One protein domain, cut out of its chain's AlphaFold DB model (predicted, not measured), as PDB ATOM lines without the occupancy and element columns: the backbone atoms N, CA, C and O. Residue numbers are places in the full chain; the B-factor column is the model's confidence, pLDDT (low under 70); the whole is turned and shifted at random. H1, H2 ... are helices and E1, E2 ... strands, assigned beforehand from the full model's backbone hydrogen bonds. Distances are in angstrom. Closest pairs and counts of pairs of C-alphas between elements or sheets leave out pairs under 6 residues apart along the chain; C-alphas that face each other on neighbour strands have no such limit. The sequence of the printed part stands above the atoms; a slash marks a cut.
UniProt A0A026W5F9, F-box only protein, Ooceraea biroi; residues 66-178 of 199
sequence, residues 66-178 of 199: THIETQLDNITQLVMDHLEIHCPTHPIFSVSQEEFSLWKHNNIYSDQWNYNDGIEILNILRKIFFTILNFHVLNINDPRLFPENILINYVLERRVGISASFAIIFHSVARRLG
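What this domain is: This is residues 66 to 178 of the 199 residues of the protein "F-box only protein" of Ooceraea biroi (UniProt A0A026W5F9). A long helix, H1, crosses three others: H6 near its first residues, H7 near its middle and H4 with its later part, while H3 packs on the last residues of H7. At one end of the long axis a small head holds two short strands, E1 and E2, with H5 and H6 beside them and the link of residues 139 to 146; H2 and H3 lie toward the other end. The printed part has 113 residues, with seven named helices and two named strands in the order H1 H2 H3 H4 E1 H5 H6 E2 H7; the sheet E1 E2 is parallel and the class is mostly helix. The whole is compact, with a radius of gyration of the C-alphas of 14.7 A, and elongated in outline, 46 by 26 by 22 A.

How they stand to each other: Start with H1, residues 66 to 86: with residues 78 to 83 alone it touches H4, residues 115 to 132, at a steep tilt of 66 degrees, opposite ways, closest at the C-alphas of Val 79 and Leu 125, 5.9 A. Its residues 72 to 76 touch H7, residues 163 to 176, at a steep tilt of 66 degrees, closest at the C-alphas of Thr 76 and Val 173, 5.6 A. Its residues 68 to 71 touch H6, residues 152 to 158, closest at the C-alphas of Ile 68 and Asn 153, 6.5 A. H6 also touches H7, about perpendicular at 82 degrees, closest at the C-alphas of Ile 152 and Ser 165, 5.9 A. H2, residues 91 to 94, is near H1, with 6 pairs of C-alphas within 10 A. H3, residues 97 to 105, touches H7 at a shallow tilt of 24 degrees, opposite ways; the closest C-alphas, of Lys 104 and Arg 176, are 4.7 A apart. E1, residues 136 to 138, and E2, residues 160 to 162, are parallel neighbours; find N 138 and O 161, 2.8 A apart, within hydrogen-bond range. With H5, residues 147 to 150, and H6 they form a strand-helix-strand unit, two parallel strands with helices between them along the chain. H5 and H6 touch only at the corner, and only just, with 3 pairs of C-alphas within 8 A, the closest those of Asn 149 and Val 155, 5.7 A. In H1, H3, H4, H6 and H7 every O i to N i+4 pair is within hydrogen-bond range; H2 and H5 are too short for such a pair.

Where its parts are: Find C-alpha 66 at (28.195, 3.784, 27.888); from there H1 runs 30.1 A to C-alpha 86. H4 begins at C-alpha 115, at (45.213, -23.319, 28.970), and spans 24.4 A. H7 spans 19.9 A and ends at C-alpha 176, at (34.529, -9.873, 28.908).

The domain as a whole: Look to Ser 94 and Pro 143 for the two C-alphas farthest apart, 46.9 A. The printed part has no cut and no long link. Its mean pLDDT is 94.3, and no printed residue is under 70.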
ATOM      1  N   THR A  66      29.089   4.695  28.624       93.75
ATOM      2  CA  THR A  66      28.195   3.784  27.888       93.75
ATOM      3  C   THR A  66      28.589   3.646  26.419       93.75
ATOM      4  O   THR A  66      28.493   2.566  25.846       93.75
ATOM      5  N   HIS A  67      29.098   4.723  25.813       94.31
ATOM      6  CA  HIS A  67      29.578   4.695  24.436       94.31
ATOM      7  C   HIS A  67      30.848   3.844  24.293       94.31
ATOM      8  O   HIS A  67      30.956   3.051  23.360       94.31
ATOM      9  N   ILE A  68      31.793   3.981  25.228       96.25
ATOM     10  CA  ILE A  68      33.008   3.156  25.270       96.25
ATOM     11  C   ILE A  68      32.651   1.691  25.494       96.25
ATOM     12  O   ILE A  68      33.145   0.824  24.781       96.25
ATOM     13  N   GLU A  69      31.748   1.425  26.434       96.56
ATOM     14  CA  GLU A  69      31.256   0.088  26.729       96.56
ATOM     15  C   GLU A  69      30.642  -0.577  25.494       96.56
ATOM     16  O   GLU A  69      31.045  -1.681  25.147       96.56
ATOM     17  N   THR A  70      29.761   0.117  24.764       97.19
ATOM     18  CA  THR A  70      29.165  -0.421  23.528       97.19
ATOM     19  C   THR A  70      30.230  -0.764  22.485       97.19
ATOM     20  O   THR A  70      30.146  -1.797  21.828       97.19
ATOM     21  N   GLN A  71      31.265   0.068  22.327       97.81
ATOM     22  CA  GLN A  71      32.352  -0.243  21.396       97.81
ATOM     23  C   GLN A  71      33.153  -1.482  21.823       97.81
ATOM     24  O   GLN A  71      33.531  -2.280  20.967       97.81
ATOM     25  N   LEU A  72      33.399  -1.661  23.122       98.19
ATOM     26  CA  LEU A  72      34.072  -2.850  23.652       98.19
ATOM     27  C   LEU A  72      33.211  -4.109  23.494       98.19
ATOM     28  O   LEU A  72      33.732  -5.161  23.125       98.19
ATOM     29  N   ASP A  73      31.904  -3.997  23.716       98.06
ATOM     30  CA  ASP A  73      30.951  -5.093  23.535       98.06
ATOM     31  C   ASP A  73      30.863  -5.503  22.058       98.06
ATOM     32  O   ASP A  73      30.910  -6.690  21.753       98.06
ATOM     33  N   ASN A  74      30.876  -4.547  21.123       98.19
ATOM     34  CA  ASN A  74      30.916  -4.839  19.687       98.19
ATOM     35  C   ASN A  74      32.179  -5.619  19.283       98.19
ATOM     36  O   ASN A  74      32.108  -6.543  18.475       98.19
ATOM     37  N   ILE A  75      33.343  -5.269  19.841       98.31
ATOM     38  CA  ILE A  75      34.587  -6.021  19.599       98.31
ATOM     39  C   ILE A  75      34.494  -7.417  20.229       98.31
ATOM     40  O   ILE A  75      34.939  -8.388  19.624       98.31
ATOM     41  N   THR A  76      33.904  -7.524  21.420       98.19
ATOM     42  CA  THR A  76      33.686  -8.806  22.109       98.19
ATOM     43  C   THR A  76      32.796  -9.724  21.273       98.19
ATOM     44  O   THR A  76      33.161 -10.874  21.044       98.19
ATOM     45  N   GLN A  77      31.690  -9.205  20.737       98.25
ATOM     46  CA  GLN A  77      30.808  -9.952  19.845       98.25
ATOM     47  C   GLN A  77      31.543 -10.394  18.576       98.25
ATOM     48  O   GLN A  77      31.476 -11.557  18.204       98.25
ATOM     49  N   LEU A  78      32.342  -9.510  17.972       98.31
ATOM     50  CA  LEU A  78      33.142  -9.860  16.799       98.31
ATOM     51  C   LEU A  78      34.121 -11.015  17.078       98.31
ATOM     52  O   LEU A  78      34.354 -11.849  16.200       98.31
ATOM     53  N   VAL A  79      34.700 -11.073  18.284       98.12
ATOM     54  CA  VAL A  79      35.538 -12.199  18.721       98.12
ATOM     55  C   VAL A  79      34.709 -13.473  18.863       98.12
ATOM     56  O   VAL A  79      35.141 -14.505  18.357       98.12
ATOM     57  N   MET A  80      33.532 -13.401  19.490       97.88
ATOM     58  CA  MET A  80      32.616 -14.541  19.637       97.88
ATOM     59  C   MET A  80      32.206 -15.119  18.277       97.88
ATOM     60  O   MET A  80      32.344 -16.322  18.072       97.88
ATOM     61  N   ASP A  81      31.823 -14.268  17.323       98.06
ATOM     62  CA  ASP A  81      31.419 -14.683  15.973       98.06
ATOM     63  C   ASP A  81      32.562 -15.416  15.242       98.06
ATOM     64  O   ASP A  81      32.366 -16.434  14.580       98.06
ATOM     65  N   HIS A  82      33.800 -14.926  15.375       97.88
ATOM     66  CA  HIS A  82      34.962 -15.578  14.763       97.88
ATOM     67  C   HIS A  82      35.351 -16.870  15.478       97.88
ATOM     68  O   HIS A  82      35.835 -17.805  14.837       97.88
ATOM     69  N   LEU A  83      35.169 -16.920  16.794       97.19
ATOM     70  CA  LEU A  83      35.418 -18.116  17.577       97.19
ATOM     71  C   LEU A  83      34.409 -19.214  17.237       97.19
ATOM     72  O   LEU A  83      34.807 -20.367  17.164       97.19
ATOM     73  N   GLU A  84      33.153 -18.878  16.937       96.81
ATOM     74  CA  GLU A  84      32.134 -19.857  16.538       96.81
ATOM     75  C   GLU A  84      32.499 -20.524  15.206       96.81
ATOM     76  O   GLU A  84      32.373 -21.735  15.046       96.81
ATOM     77  N   ILE A  85      33.048 -19.752  14.265       96.31
ATOM     78  CA  ILE A  85      33.498 -20.268  12.964       96.31
ATOM     79  C   ILE A  85      34.744 -21.155  13.110       96.31
ATOM     80  O   ILE A  85      34.872 -22.168  12.420       96.31
ATOM     81  N   HIS A  86      35.697 -20.758  13.956       94.38
ATOM     82  CA  HIS A  86      36.999 -21.423  14.062       94.38
ATOM     83  C   HIS A  86      37.027 -22.575  15.079       94.38
ATOM     84  O   HIS A  86      37.714 -23.567  14.837       94.38
ATOM     85  N   CYS A  87      36.279 -22.451  16.173       93.88
ATOM     86  CA  CYS A  87      36.219 -23.381  17.298       93.88
ATOM     87  C   CYS A  87      34.765 -23.522  17.809       93.88
ATOM     88  O   CYS A  87      34.477 -23.164  18.953       93.88
ATOM     89  N   PRO A  88      33.823 -24.060  17.011       94.56
ATOM     90  CA  PRO A  88      32.399 -24.118  17.374       94.56
ATOM     91  C   PRO A  88      32.107 -24.929  18.645       94.56
ATOM     92  O   PRO A  88      31.073 -24.749  19.278       94.56
ATOM     93  N   THR A  89      33.005 -25.836  19.036       95.56
ATOM     94  CA  THR A  89      32.866 -26.657  20.249       95.56
ATOM     95  C   THR A  89      33.474 -26.005  21.492       95.56
ATOM     96  O   THR A  89      33.584 -26.668  22.522       95.56
ATOM     97  N   HIS A  90      33.911 -24.744  21.410       96.88
ATOM     98  CA  HIS A  90      34.550 -24.060  22.529       96.88
ATOM     99  C   HIS A  90      33.571 -23.903  23.720       96.88
ATOM    100  O   HIS A  90      32.433 -23.465  23.519       96.88
ATOM    101  N   PRO A  91      33.981 -24.180  24.976       96.62
ATOM    102  CA  PRO A  91      33.079 -24.156  26.139       96.62
ATOM    103  C   PRO A  91      32.396 -22.807  26.420       96.62
ATOM    104  O   PRO A  91      31.352 -22.763  27.067       96.62
ATOM    105  N   ILE A  92      32.941 -21.707  25.896       96.81
ATOM    106  CA  ILE A  92      32.364 -20.352  25.996       96.81
ATOM    107  C   ILE A  92      30.933 -20.233  25.480       96.81
ATOM    108  O   ILE A  92      30.173 -19.426  26.004       96.81
ATOM    109  N   PHE A  93      30.530 -21.066  24.518       97.00
ATOM    110  CA  PHE A  93      29.156 -21.067  24.009       97.00
ATOM    111  C   PHE A  93      28.157 -21.719  24.974       97.00
ATOM    112  O   PHE A  93      26.953 -21.611  24.775       97.00
ATOM    113  N   SER A  94      28.646 -22.380  26.027       96.06
ATOM    114  CA  SER A  94      27.822 -22.948  27.101       96.06
ATOM    115  C   SER A  94      27.718 -22.035  28.329       96.06
ATOM    116  O   SER A  94      27.014 -22.378  29.275       96.06
ATOM    117  N   VAL A  95      28.418 -20.896  28.336       96.25
ATOM    118  CA  VAL A  95      28.420 -19.951  29.460       96.25
ATOM    119  C   VAL A  95      27.132 -19.144  29.504       96.25
ATOM    120  O   VAL A  95      26.581 -18.737  28.479       96.25
ATOM    121  N   SER A  96      26.650 -18.908  30.721       96.38
ATOM    122  CA  SER A  96      25.422 -18.162  30.967       96.38
ATOM    123  C   SER A  96      25.587 -16.656  30.716       96.38
ATOM    124  O   SER A  96      26.670 -16.081  30.851       96.38
ATOM    125  N   GLN A  97      24.488 -15.971  30.387       94.94
ATOM    126  CA  GLN A  97      24.490 -14.509  30.243       94.94
ATOM    127  C   GLN A  97      24.839 -13.811  31.566       94.94
ATOM    128  O   GLN A  97      25.470 -12.752  31.573       94.94
ATOM    129  N   GLU A  98      24.468 -14.414  32.696       95.88
ATOM    130  CA  GLU A  98      24.811 -13.942  34.032       95.88
ATOM    131  C   GLU A  98      26.330 -13.924  34.249       95.88
ATOM    132  O   GLU A  98      26.864 -12.929  34.741       95.88
ATOM    133  N   GLU A  99      27.041 -14.973  33.835       95.31
ATOM    134  CA  GLU A  99      28.504 -15.046  33.925       95.31
ATOM    135  C   GLU A  99      29.194 -14.011  33.030       95.31
ATOM    136  O   GLU A  99      30.072 -13.285  33.504       95.31
ATOM    137  N   PHE A 100      28.746 -13.849  31.780       95.62
ATOM    138  CA  PHE A 100      29.255 -12.780  30.914       95.62
ATOM    139  C   PHE A 100      29.037 -11.394  31.528       95.62
ATOM    140  O   PHE A 100      29.938 -10.550  31.516       95.62
ATOM    141  N   SER A 101      27.862 -11.156  32.118       94.31
ATOM    142  CA  SER A 101      27.559  -9.902  32.811       94.31
ATOM    143  C   SER A 101      28.471  -9.682  34.021       94.31
ATOM    144  O   SER A 101      28.951  -8.563  34.238       94.31
ATOM    145  N   LEU A 102      28.779 -10.738  34.781       93.50
ATOM    146  CA  LEU A 102      29.726 -10.665  35.892       93.50
ATOM    147  C   LEU A 102      31.118 -10.256  35.408       93.50
ATOM    148  O   LEU A 102      31.693  -9.325  35.972       93.50
ATOM    149  N   TRP A 103      31.645 -10.888  34.359       95.06
ATOM    150  CA  TRP A 103      32.973 -10.567  33.826       95.06
ATOM    151  C   TRP A 103      33.042  -9.182  33.178       95.06
ATOM    152  O   TRP A 103      34.046  -8.471  33.288       95.06
ATOM    153  N   LYS A 104      31.955  -8.755  32.528       94.06
ATOM    154  CA  LYS A 104      31.846  -7.417  31.946       94.06
ATOM    155  C   LYS A 104      31.993  -6.334  33.015       94.06
ATOM    156  O   LYS A 104      32.790  -5.414  32.824       94.06
ATOM    157  N   HIS A 105      31.283  -6.463  34.135       91.81
ATOM    158  CA  HIS A 105      31.187  -5.410  35.153       91.81
ATOM    159  C   HIS A 105      32.148  -5.578  36.340       91.81
ATOM    160  O   HIS A 105      32.177  -4.717  37.217       91.81
ATOM    161  N   ASN A 106      32.944  -6.653  36.394       91.19
ATOM    162  CA  ASN A 106      33.881  -6.902  37.489       91.19
ATOM    163  C   ASN A 106      35.266  -7.310  36.982       91.19
ATOM    164  O   ASN A 106      35.405  -8.008  35.982       91.19
ATOM    165  N   ASN A 107      36.302  -6.942  37.736       89.00
ATOM    166  CA  ASN A 107      37.641  -7.483  37.517       89.00
ATOM    167  C   ASN A 107      37.688  -8.976  37.862       89.00
ATOM    168  O   ASN A 107      37.306  -9.377  38.966       89.00
ATOM    169  N   ILE A 108      38.256  -9.758  36.949       90.88
ATOM    170  CA  ILE A 108      38.659 -11.146  37.181       90.88
ATOM    171  C   ILE A 108      40.163 -11.184  37.469       90.88
ATOM    172  O   ILE A 108      40.909 -10.333  36.988       90.88
ATOM    173  N   TYR A 109      40.597 -12.141  38.286       87.38
ATOM    174  CA  TYR A 109      41.999 -12.291  38.719       87.38
ATOM    175  C   TYR A 109      42.554 -13.687  38.430       87.38
ATOM    176  O   TYR A 109      43.662 -14.023  38.839       87.38
ATOM    177  N   SER A 110      41.757 -14.504  37.750       89.62
ATOM    178  CA  SER A 110      42.087 -15.849  37.316       89.62
ATOM    179  C   SER A 110      41.368 -16.117  36.004       89.62
ATOM    180  O   SER A 110      40.255 -15.618  35.789       89.62
ATOM    181  N   ASP A 111      41.997 -16.910  35.147       90.56
ATOM    182  CA  ASP A 111      41.364 -17.389  33.927       90.56
ATOM    183  C   ASP A 111      40.164 -18.275  34.265       90.56
ATOM    184  O   ASP A 111      40.196 -19.053  35.221       90.56
ATOM    185  N   GLN A 112      39.094 -18.124  33.486       95.31
ATOM    186  CA  GLN A 112      37.898 -18.973  33.568       95.31
ATOM    187  C   GLN A 112      38.013 -20.207  32.661       95.31
ATOM    188  O   GLN A 112      37.139 -21.068  32.647       95.31
ATOM    189  N   TRP A 113      39.118 -20.293  31.920       96.12
ATOM    190  CA  TRP A 113      39.394 -21.308  30.919       96.12
ATOM    191  C   TRP A 113      40.614 -22.128  31.307       96.12
ATOM    192  O   TRP A 113      41.517 -21.646  31.995       96.12
ATOM    193  N   ASN A 114      40.674 -23.364  30.814       95.25
ATOM    194  CA  ASN A 114      41.939 -24.086  30.805       95.25
ATOM    195  C   ASN A 114      42.912 -23.435  29.801       95.25
ATOM    196  O   ASN A 114      42.549 -22.556  29.019       95.25
ATOM    197  N   TYR A 115      44.166 -23.886  29.818       93.81
ATOM    198  CA  TYR A 115      45.213 -23.319  28.970       93.81
ATOM    199  C   TYR A 115      44.879 -23.357  27.467       93.81
ATOM    200  O   TYR A 115      45.127 -22.377  26.771       93.81
ATOM    201  N   ASN A 116      44.316 -24.459  26.963       95.38
ATOM    202  CA  ASN A 116      44.051 -24.621  25.531       95.38
ATOM    203  C   ASN A 116      42.912 -23.704  25.076       95.38
ATOM    204  O   ASN A 116      43.104 -22.910  24.158       95.38
ATOM    205  N   ASP A 117      41.787 -23.747  25.787       96.25
ATOM    206  CA  ASP A 117      40.613 -22.901  25.541       96.25
ATOM    207  C   ASP A 117      40.996 -21.411  25.607       96.25
ATOM    208  O   ASP A 117      40.687 -20.606  24.724       96.25
ATOM    209  N   GLY A 118      41.790 -21.037  26.616       96.25
ATOM    210  CA  GLY A 118      42.259 -19.666  26.757       96.25
ATOM    211  C   GLY A 118      43.159 -19.207  25.603       96.25
ATOM    212  O   GLY A 118      43.043 -18.070  25.136       96.25
ATOM    213  N   ILE A 119      44.029 -20.088  25.097       95.69
ATOM    214  CA  ILE A 119      44.881 -19.809  23.933       95.69
ATOM    215  C   ILE A 119      44.055 -19.658  22.652       95.69
ATOM    216  O   ILE A 119      44.393 -18.814  21.816       95.69
ATOM    217  N   GLU A 120      42.978 -20.424  22.481       96.62
ATOM    218  CA  GLU A 120      42.078 -20.285  21.332       96.62
ATOM    219  C   GLU A 120      41.424 -18.903  21.310       96.62
ATOM    220  O   GLU A 120      41.576 -18.169  20.326       96.62
ATOM    221  N   ILE A 121      40.812 -18.489  22.425       97.50
ATOM    222  CA  ILE A 121      40.232 -17.146  22.557       97.50
ATOM    223  C   ILE A 121      41.304 -16.076  22.312       97.50
ATOM    224  O   ILE A 121      41.076 -15.133  21.551       97.50
ATOM    225  N   LEU A 122      42.492 -16.214  22.910       96.81
ATOM    226  CA  LEU A 122      43.571 -15.236  22.769       96.81
ATOM    227  C   LEU A 122      44.051 -15.102  21.316       96.81
ATOM    228  O   LEU A 122      44.334 -13.995  20.847       96.81
ATOM    229  N   ASN A 123      44.134 -16.214  20.582       97.25
ATOM    230  CA  ASN A 123      44.518 -16.214  19.174       97.25
ATOM    231  C   ASN A 123      43.479 -15.507  18.300       97.25
ATOM    232  O   ASN A 123      43.865 -14.685  17.459       97.25
ATOM    233  N   ILE A 124      42.187 -15.774  18.518       97.88
ATOM    234  CA  ILE A 124      41.108 -15.068  17.819       97.88
ATOM    235  C   ILE A 124      41.133 -13.583  18.178       97.88
ATOM    236  O   ILE A 124      41.158 -12.747  17.277       97.88
ATOM    237  N   LEU A 125      41.237 -13.238  19.461       97.56
ATOM    238  CA  LEU A 125      41.319 -11.855  19.930       97.56
ATOM    239  C   LEU A 125      42.477 -11.094  19.266       97.56
ATOM    240  O   LEU A 125      42.291  -9.994  18.743       97.56
ATOM    241  N   ARG A 126      43.668 -11.701  19.206       96.56
ATOM    242  CA  ARG A 126      44.840 -11.127  18.531       96.56
ATOM    243  C   ARG A 126      44.589 -10.915  17.036       96.56
ATOM    244  O   ARG A 126      44.935  -9.855  16.511       96.56
ATOM    245  N   LYS A 127      43.975 -11.888  16.354       97.06
ATOM    246  CA  LYS A 127      43.599 -11.784  14.935       97.06
ATOM    247  C   LYS A 127      42.590 -10.656  14.708       97.06
ATOM    248  O   LYS A 127      42.784  -9.847  13.800       97.06
ATOM    249  N   ILE A 128      41.556 -10.553  15.547       97.56
ATOM    250  CA  ILE A 128      40.578  -9.462  15.483       97.56
ATOM    251  C   ILE A 128      41.288  -8.113  15.597       97.56
ATOM    252  O   ILE A 128      41.104  -7.255  14.739       97.56
ATOM    253  N   PHE A 129      42.133  -7.931  16.612       95.62
ATOM    254  CA  PHE A 129      42.783  -6.646  16.866       95.62
ATOM    255  C   PHE A 129      43.733  -6.243  15.738       95.62
ATOM    256  O   PHE A 129      43.587  -5.164  15.168       95.62
ATOM    257  N   PHE A 130      44.699  -7.096  15.398       94.81
ATOM    258  CA  PHE A 130      45.800  -6.694  14.518       94.81
ATOM    259  C   PHE A 130      45.539  -6.944  13.036       94.81
ATOM    260  O   PHE A 130      46.196  -6.329  12.204       94.81
ATOM    261  N   THR A 131      44.603  -7.828  12.687       95.56
ATOM    262  CA  THR A 131      44.333  -8.168  11.284       95.56
ATOM    263  C   THR A 131      43.003  -7.604  10.805       95.56
ATOM    264  O   THR A 131      42.968  -6.986   9.748       95.56
ATOM    265  N   ILE A 132      41.916  -7.782  11.560       95.69
ATOM    266  CA  ILE A 132      40.568  -7.403  11.092       95.69
ATOM    267  C   ILE A 132      40.260  -5.936  11.390       95.69
ATOM    268  O   ILE A 132      39.871  -5.190  10.498       95.69
ATOM    269  N   LEU A 133      40.473  -5.503  12.631       95.62
ATOM    270  CA  LEU A 133      40.283  -4.113  13.049       95.62
ATOM    271  C   LEU A 133      41.504  -3.235  12.744       95.62
ATOM    272  O   LEU A 133      41.413  -2.016  12.867       95.62
ATOM    273  N   ASN A 134      42.621  -3.853  12.343       95.44
ATOM    274  CA  ASN A 134      43.870  -3.199  11.949       95.44
ATOM    275  C   ASN A 134      44.347  -2.143  12.962       95.44
ATOM    276  O   ASN A 134      44.715  -1.019  12.617       95.44
ATOM    277  N   PHE A 135      44.304  -2.505  14.242       94.06
ATOM    278  CA  PHE A 135      44.777  -1.657  15.320       94.06
ATOM    279  C   PHE A 135      46.297  -1.429  15.214       94.06
ATOM    280  O   PHE A 135      47.085  -2.374  15.216       94.06
ATOM    281  N   HIS A 136      46.718  -0.162  15.167       92.69
ATOM    282  CA  HIS A 136      48.110   0.257  15.012       92.69
ATOM    283  C   HIS A 136      48.663   0.963  16.257       92.69
ATOM    284  O   HIS A 136      48.164   2.012  16.679       92.69
ATOM    285  N   VAL A 137      49.736   0.405  16.821       91.00
ATOM    286  CA  VAL A 137      50.407   0.962  18.000       91.00
ATOM    287  C   VAL A 137      51.496   1.945  17.575       91.00
ATOM    288  O   VAL A 137      52.441   1.567  16.887       91.00
ATOM    289  N   LEU A 138      51.394   3.189  18.040       90.50
ATOM    290  CA  LEU A 138      52.432   4.205  17.883       90.50
ATOM    291  C   LEU A 138      53.415   4.175  19.055       90.50
ATOM    292  O   LEU A 138      53.042   3.967  20.213       90.50
ATOM    293  N   ASN A 139      54.685   4.444  18.751       86.06
ATOM    294  CA  ASN A 139      55.685   4.711  19.779       86.06
ATOM    295  C   ASN A 139      55.406   6.076  20.432       86.06
ATOM    296  O   ASN A 139      54.970   7.011  19.765       86.06
ATOM    297  N   ILE A 140      55.708   6.219  21.724       81.12
ATOM    298  CA  ILE A 140      55.545   7.495  22.435       81.12
ATOM    299  C   ILE A 140      56.416   8.627  21.857       81.12
ATOM    300  O   ILE A 140      56.089   9.798  22.019       81.12
ATOM    301  N   ASN A 141      57.504   8.278  21.168       84.00
ATOM    302  CA  ASN A 141      58.398   9.217  20.492       84.00
ATOM    303  C   ASN A 141      58.056   9.409  19.001       84.00
ATOM    304  O   ASN A 141      58.826  10.045  18.284       84.00
ATOM    305  N   ASP A 142      56.964   8.822  18.500       84.94
ATOM    306  CA  ASP A 142      56.577   8.955  17.093       84.94
ATOM    307  C   ASP A 142      56.114  10.398  16.802       84.94
ATOM    308  O   ASP A 142      55.243  10.907  17.510       84.94
ATOM    309  N   PRO A 143      56.636  11.073  15.761       84.88
ATOM    310  CA  PRO A 143      56.229  12.439  15.421       84.88
ATOM    311  C   PRO A 143      54.758  12.554  14.987       84.88
ATOM    312  O   PRO A 143      54.214  13.655  14.962       84.88
ATOM    313  N   ARG A 144      54.106  11.437  14.643       85.06
ATOM    314  CA  ARG A 144      52.678  11.363  14.296       85.06
ATOM    315  C   ARG A 144      51.790  11.147  15.523       85.06
ATOM    316  O   ARG A 144      50.585  10.962  15.366       85.06
ATOM    317  N   LEU A 145      52.364  11.108  16.728       86.75
ATOM    318  CA  LEU A 145      51.611  10.954  17.961       86.75
ATOM    319  C   LEU A 145      50.878  12.254  18.300       86.75
ATOM    320  O   LEU A 145      51.491  13.254  18.673       86.75
ATOM    321  N   PHE A 146      49.552  12.208  18.246       87.56
ATOM    322  CA  PHE A 146      48.695  13.284  18.724       87.56
ATOM    323  C   PHE A 146      48.126  12.953  20.112       87.56
ATOM    324  O   PHE A 146      48.006  11.774  20.461       87.56
ATOM    325  N   PRO A 147      47.739  13.953  20.928       84.88
ATOM    326  CA  PRO A 147      47.110  13.715  22.230       84.88
ATOM    327  C   PRO A 147      45.903  12.767  22.166       84.88
ATOM    328  O   PRO A 147      45.691  11.965  23.075       84.88
ATOM    329  N   GLU A 148      45.144  12.802  21.072       89.25
ATOM    330  CA  GLU A 148      44.005  11.927  20.806       89.25
ATOM    331  C   GLU A 148      44.408  10.447  20.768       89.25
ATOM    332  O   GLU A 148      43.645   9.600  21.219       89.25
ATOM    333  N   ASN A 149      45.626  10.116  20.328       89.12
ATOM    334  CA  ASN A 149      46.131   8.738  20.286       89.12
ATOM    335  C   ASN A 149      46.376   8.128  21.682       89.12
ATOM    336  O   ASN A 149      46.716   6.949  21.798       89.12
ATOM    337  N   ILE A 150      46.212   8.912  22.747       89.94
ATOM    338  CA  ILE A 150      46.280   8.445  24.135       89.94
ATOM    339  C   ILE A 150      44.874   8.128  24.671       89.94
ATOM    340  O   ILE A 150      44.718   7.259  25.530       89.94
ATOM    341  N   LEU A 151      43.834   8.800  24.174       92.44
ATOM    342  CA  LEU A 151      42.499   8.741  24.768       92.44
ATOM    343  C   LEU A 151      41.687   7.574  24.200       92.44
ATOM    344  O   LEU A 151      41.553   7.425  22.986       92.44
ATOM    345  N   ILE A 152      41.107   6.757  25.084       94.75
ATOM    346  CA  ILE A 152      40.440   5.496  24.715       94.75
ATOM    347  C   ILE A 152      39.353   5.666  23.648       94.75
ATOM    348  O   ILE A 152      39.258   4.835  22.750       94.75
ATOM    349  N   ASN A 153      38.583   6.757  23.696       94.88
ATOM    350  CA  ASN A 153      37.519   7.043  22.733       94.88
ATOM    351  C   ASN A 153      38.061   7.176  21.304       94.88
ATOM    352  O   ASN A 153      37.530   6.558  20.387       94.88
ATOM    353  N   TYR A 154      39.150   7.924  21.124       94.44
ATOM    354  CA  TYR A 154      39.752   8.128  19.809       94.44
ATOM    355  C   TYR A 154      40.556   6.916  19.355       94.44
ATOM    356  O   TYR A 154      40.610   6.643  18.160       94.44
ATOM    357  N   VAL A 155      41.162   6.165  20.280       95.31
ATOM    358  CA  VAL A 155      41.856   4.916  19.937       95.31
ATOM    359  C   VAL A 155      40.862   3.864  19.449       95.31
ATOM    360  O   VAL A 155      41.124   3.199  18.448       95.31
ATOM    361  N   LEU A 156      39.704   3.743  20.102       95.81
ATOM    362  CA  LEU A 156      38.614   2.898  19.625       95.81
ATOM    363  C   LEU A 156      38.047   3.412  18.292       95.81
ATOM    364  O   LEU A 156      37.786   2.615  17.412       95.81
ATOM    365  N   GLU A 157      37.918   4.713  18.064       94.38
ATOM    366  CA  GLU A 157      37.399   5.208  16.781       94.38
ATOM    367  C   GLU A 157      38.393   5.010  15.621       94.38
ATOM    368  O   GLU A 157      38.057   4.464  14.572       94.38
ATOM    369  N   ARG A 158      39.642   5.442  15.817       94.56
ATOM    370  CA  ARG A 158      40.659   5.544  14.760       94.56
ATOM    371  C   ARG A 158      41.501   4.290  14.602       94.56
ATOM    372  O   ARG A 158      42.251   4.200  13.639       94.56
ATOM    373  N   ARG A 159      41.432   3.362  15.562       95.75
ATOM    374  CA  ARG A 159      42.282   2.163  15.640       95.75
ATOM    375  C   ARG A 159      43.781   2.481  15.740       95.75
ATOM    376  O   ARG A 159      44.607   1.615  15.495       95.75
ATOM    377  N   VAL A 160      44.159   3.702  16.131       95.00
ATOM    378  CA  VAL A 160      45.563   4.132  16.261       95.00
ATOM    379  C   VAL A 160      45.800   4.764  17.624       95.00
ATOM    380  O   VAL A 160      45.090   5.695  18.012       95.00
ATOM    381  N   GLY A 161      46.824   4.310  18.340       93.38
ATOM    382  CA  GLY A 161      47.069   4.745  19.713       93.38
ATOM    383  C   GLY A 161      48.362   4.221  20.317       93.38
ATOM    384  O   GLY A 161      49.108   3.495  19.670       93.38
ATOM    385  N   ILE A 162      48.641   4.591  21.562       91.62
ATOM    386  CA  ILE A 162      49.819   4.091  22.287       91.62
ATOM    387  C   ILE A 162      49.561   2.726  22.932       91.62
ATOM    388  O   ILE A 162      48.417   2.349  23.200       91.62
ATOM    389  N   SER A 163      50.640   2.025  23.288       91.19
ATOM    390  CA  SER A 163      50.577   0.701  23.923       91.19
ATOM    391  C   SER A 163      49.701   0.668  25.175       91.19
ATOM    392  O   SER A 163      49.027  -0.327  25.418       91.19
ATOM    393  N   ALA A 164      49.676   1.749  25.963       90.94
ATOM    394  CA  ALA A 164      48.889   1.798  27.193       90.94
ATOM    395  C   ALA A 164      47.376   1.729  26.924       90.94
ATOM    396  O   ALA A 164      46.682   0.899  27.506       90.94
ATOM    397  N   SER A 165      46.867   2.558  26.010       92.69
ATOM    398  CA  SER A 165      45.446   2.592  25.647       92.69
ATOM    399  C   SER A 165      45.015   1.281  24.988       92.69
ATOM    400  O   SER A 165      43.937   0.767  25.269       92.69
ATOM    401  N   PHE A 166      45.900   0.697  24.177       92.62
ATOM    402  CA  PHE A 166      45.701  -0.624  23.586       92.62
ATOM    403  C   PHE A 166      45.597  -1.716  24.636       92.62
ATOM    404  O   PHE A 166      44.676  -2.523  24.573       92.62
ATOM    405  N   ALA A 167      46.510  -1.733  25.607       93.88
ATOM    406  CA  ALA A 167      46.499  -2.721  26.674       93.88
ATOM    407  C   ALA A 167      45.197  -2.652  27.482       93.88
ATOM    408  O   ALA A 167      44.650  -3.693  27.825       93.88
ATOM    409  N   ILE A 168      44.659  -1.448  27.719       95.25
ATOM    410  CA  ILE A 168      43.356  -1.268  28.378       95.25
ATOM    411  C   ILE A 168      42.226  -1.849  27.526       95.25
ATOM    412  O   ILE A 168      41.433  -2.631  28.043       95.25
ATOM    413  N   ILE A 169      42.151  -1.518  26.233       96.88
ATOM    414  CA  ILE A 169      41.102  -2.033  25.335       96.88
ATOM    415  C   ILE A 169      41.190  -3.562  25.230       96.88
ATOM    416  O   ILE A 169      40.189  -4.252  25.401       96.88
ATOM    417  N   PHE A 170      42.393  -4.093  25.013       96.25
ATOM    418  CA  PHE A 170      42.645  -5.527  24.905       96.25
ATOM    419  C   PHE A 170      42.272  -6.264  26.193       96.25
ATOM    420  O   PHE A 170      41.519  -7.232  26.141       96.25
ATOM    421  N   HIS A 171      42.728  -5.769  27.349       95.81
ATOM    422  CA  HIS A 171      42.347  -6.288  28.663       95.81
ATOM    423  C   HIS A 171      40.827  -6.286  28.845       95.81
ATOM    424  O   HIS A 171      40.265  -7.271  29.306       95.81
ATOM    425  N   SER A 172      40.160  -5.197  28.462       96.62
ATOM    426  CA  SER A 172      38.715  -5.035  28.646       96.62
ATOM    427  C   SER A 172      37.910  -6.048  27.830       96.62
ATOM    428  O   SER A 172      36.913  -6.573  28.323       96.62
ATOM    429  N   VAL A 173      38.342  -6.342  26.599       98.00
ATOM    430  CA  VAL A 173      37.709  -7.359  25.744       98.00
ATOM    431  C   VAL A 173      38.046  -8.769  26.234       98.00
ATOM    432  O   VAL A 173      37.143  -9.578  26.402       98.00
ATOM    433  N   ALA A 174      39.315  -9.055  26.542       97.19
ATOM    434  CA  ALA A 174      39.727 -10.348  27.094       97.19
ATOM    435  C   ALA A 174      38.955 -10.683  28.380       97.19
ATOM    436  O   ALA A 174      38.419 -11.780  28.520       97.19
ATOM    437  N   ARG A 175      38.805  -9.701  29.277       96.75
ATOM    438  CA  ARG A 175      38.044  -9.847  30.516       96.75
ATOM    439  C   ARG A 175      36.590 -10.221  30.255       96.75
ATOM    440  O   ARG A 175      36.103 -11.146  30.888       96.75
ATOM    441  N   ARG A 176      35.915  -9.551  29.310       97.44
ATOM    442  CA  ARG A 176      34.529  -9.873  28.908       97.44
ATOM    443  C   ARG A 176      34.380 -11.300  28.372       97.44
ATOM    444  O   ARG A 176      33.287 -11.842  28.421       97.44
ATOM    445  N   LEU A 177      35.473 -11.902  27.908       97.31
ATOM    446  CA  LEU A 177      35.541 -13.282  27.434       97.31
ATOM    447  C   LEU A 177      36.042 -14.256  28.513       97.31
ATOM    448  O   LEU A 177      36.357 -15.388  28.180       97.31
ATOM    449  N   GLY A 178      36.177 -13.843  29.778       96.31
ATOM    450  CA  GLY A 178      36.642 -14.707  30.874       96.31
ATOM    451  C   GLY A 178      38.162 -14.932  30.925       96.31
ATOM    452  O   GLY A 178      38.630 -15.786  31.678       96.31
TER     453      GLY A 178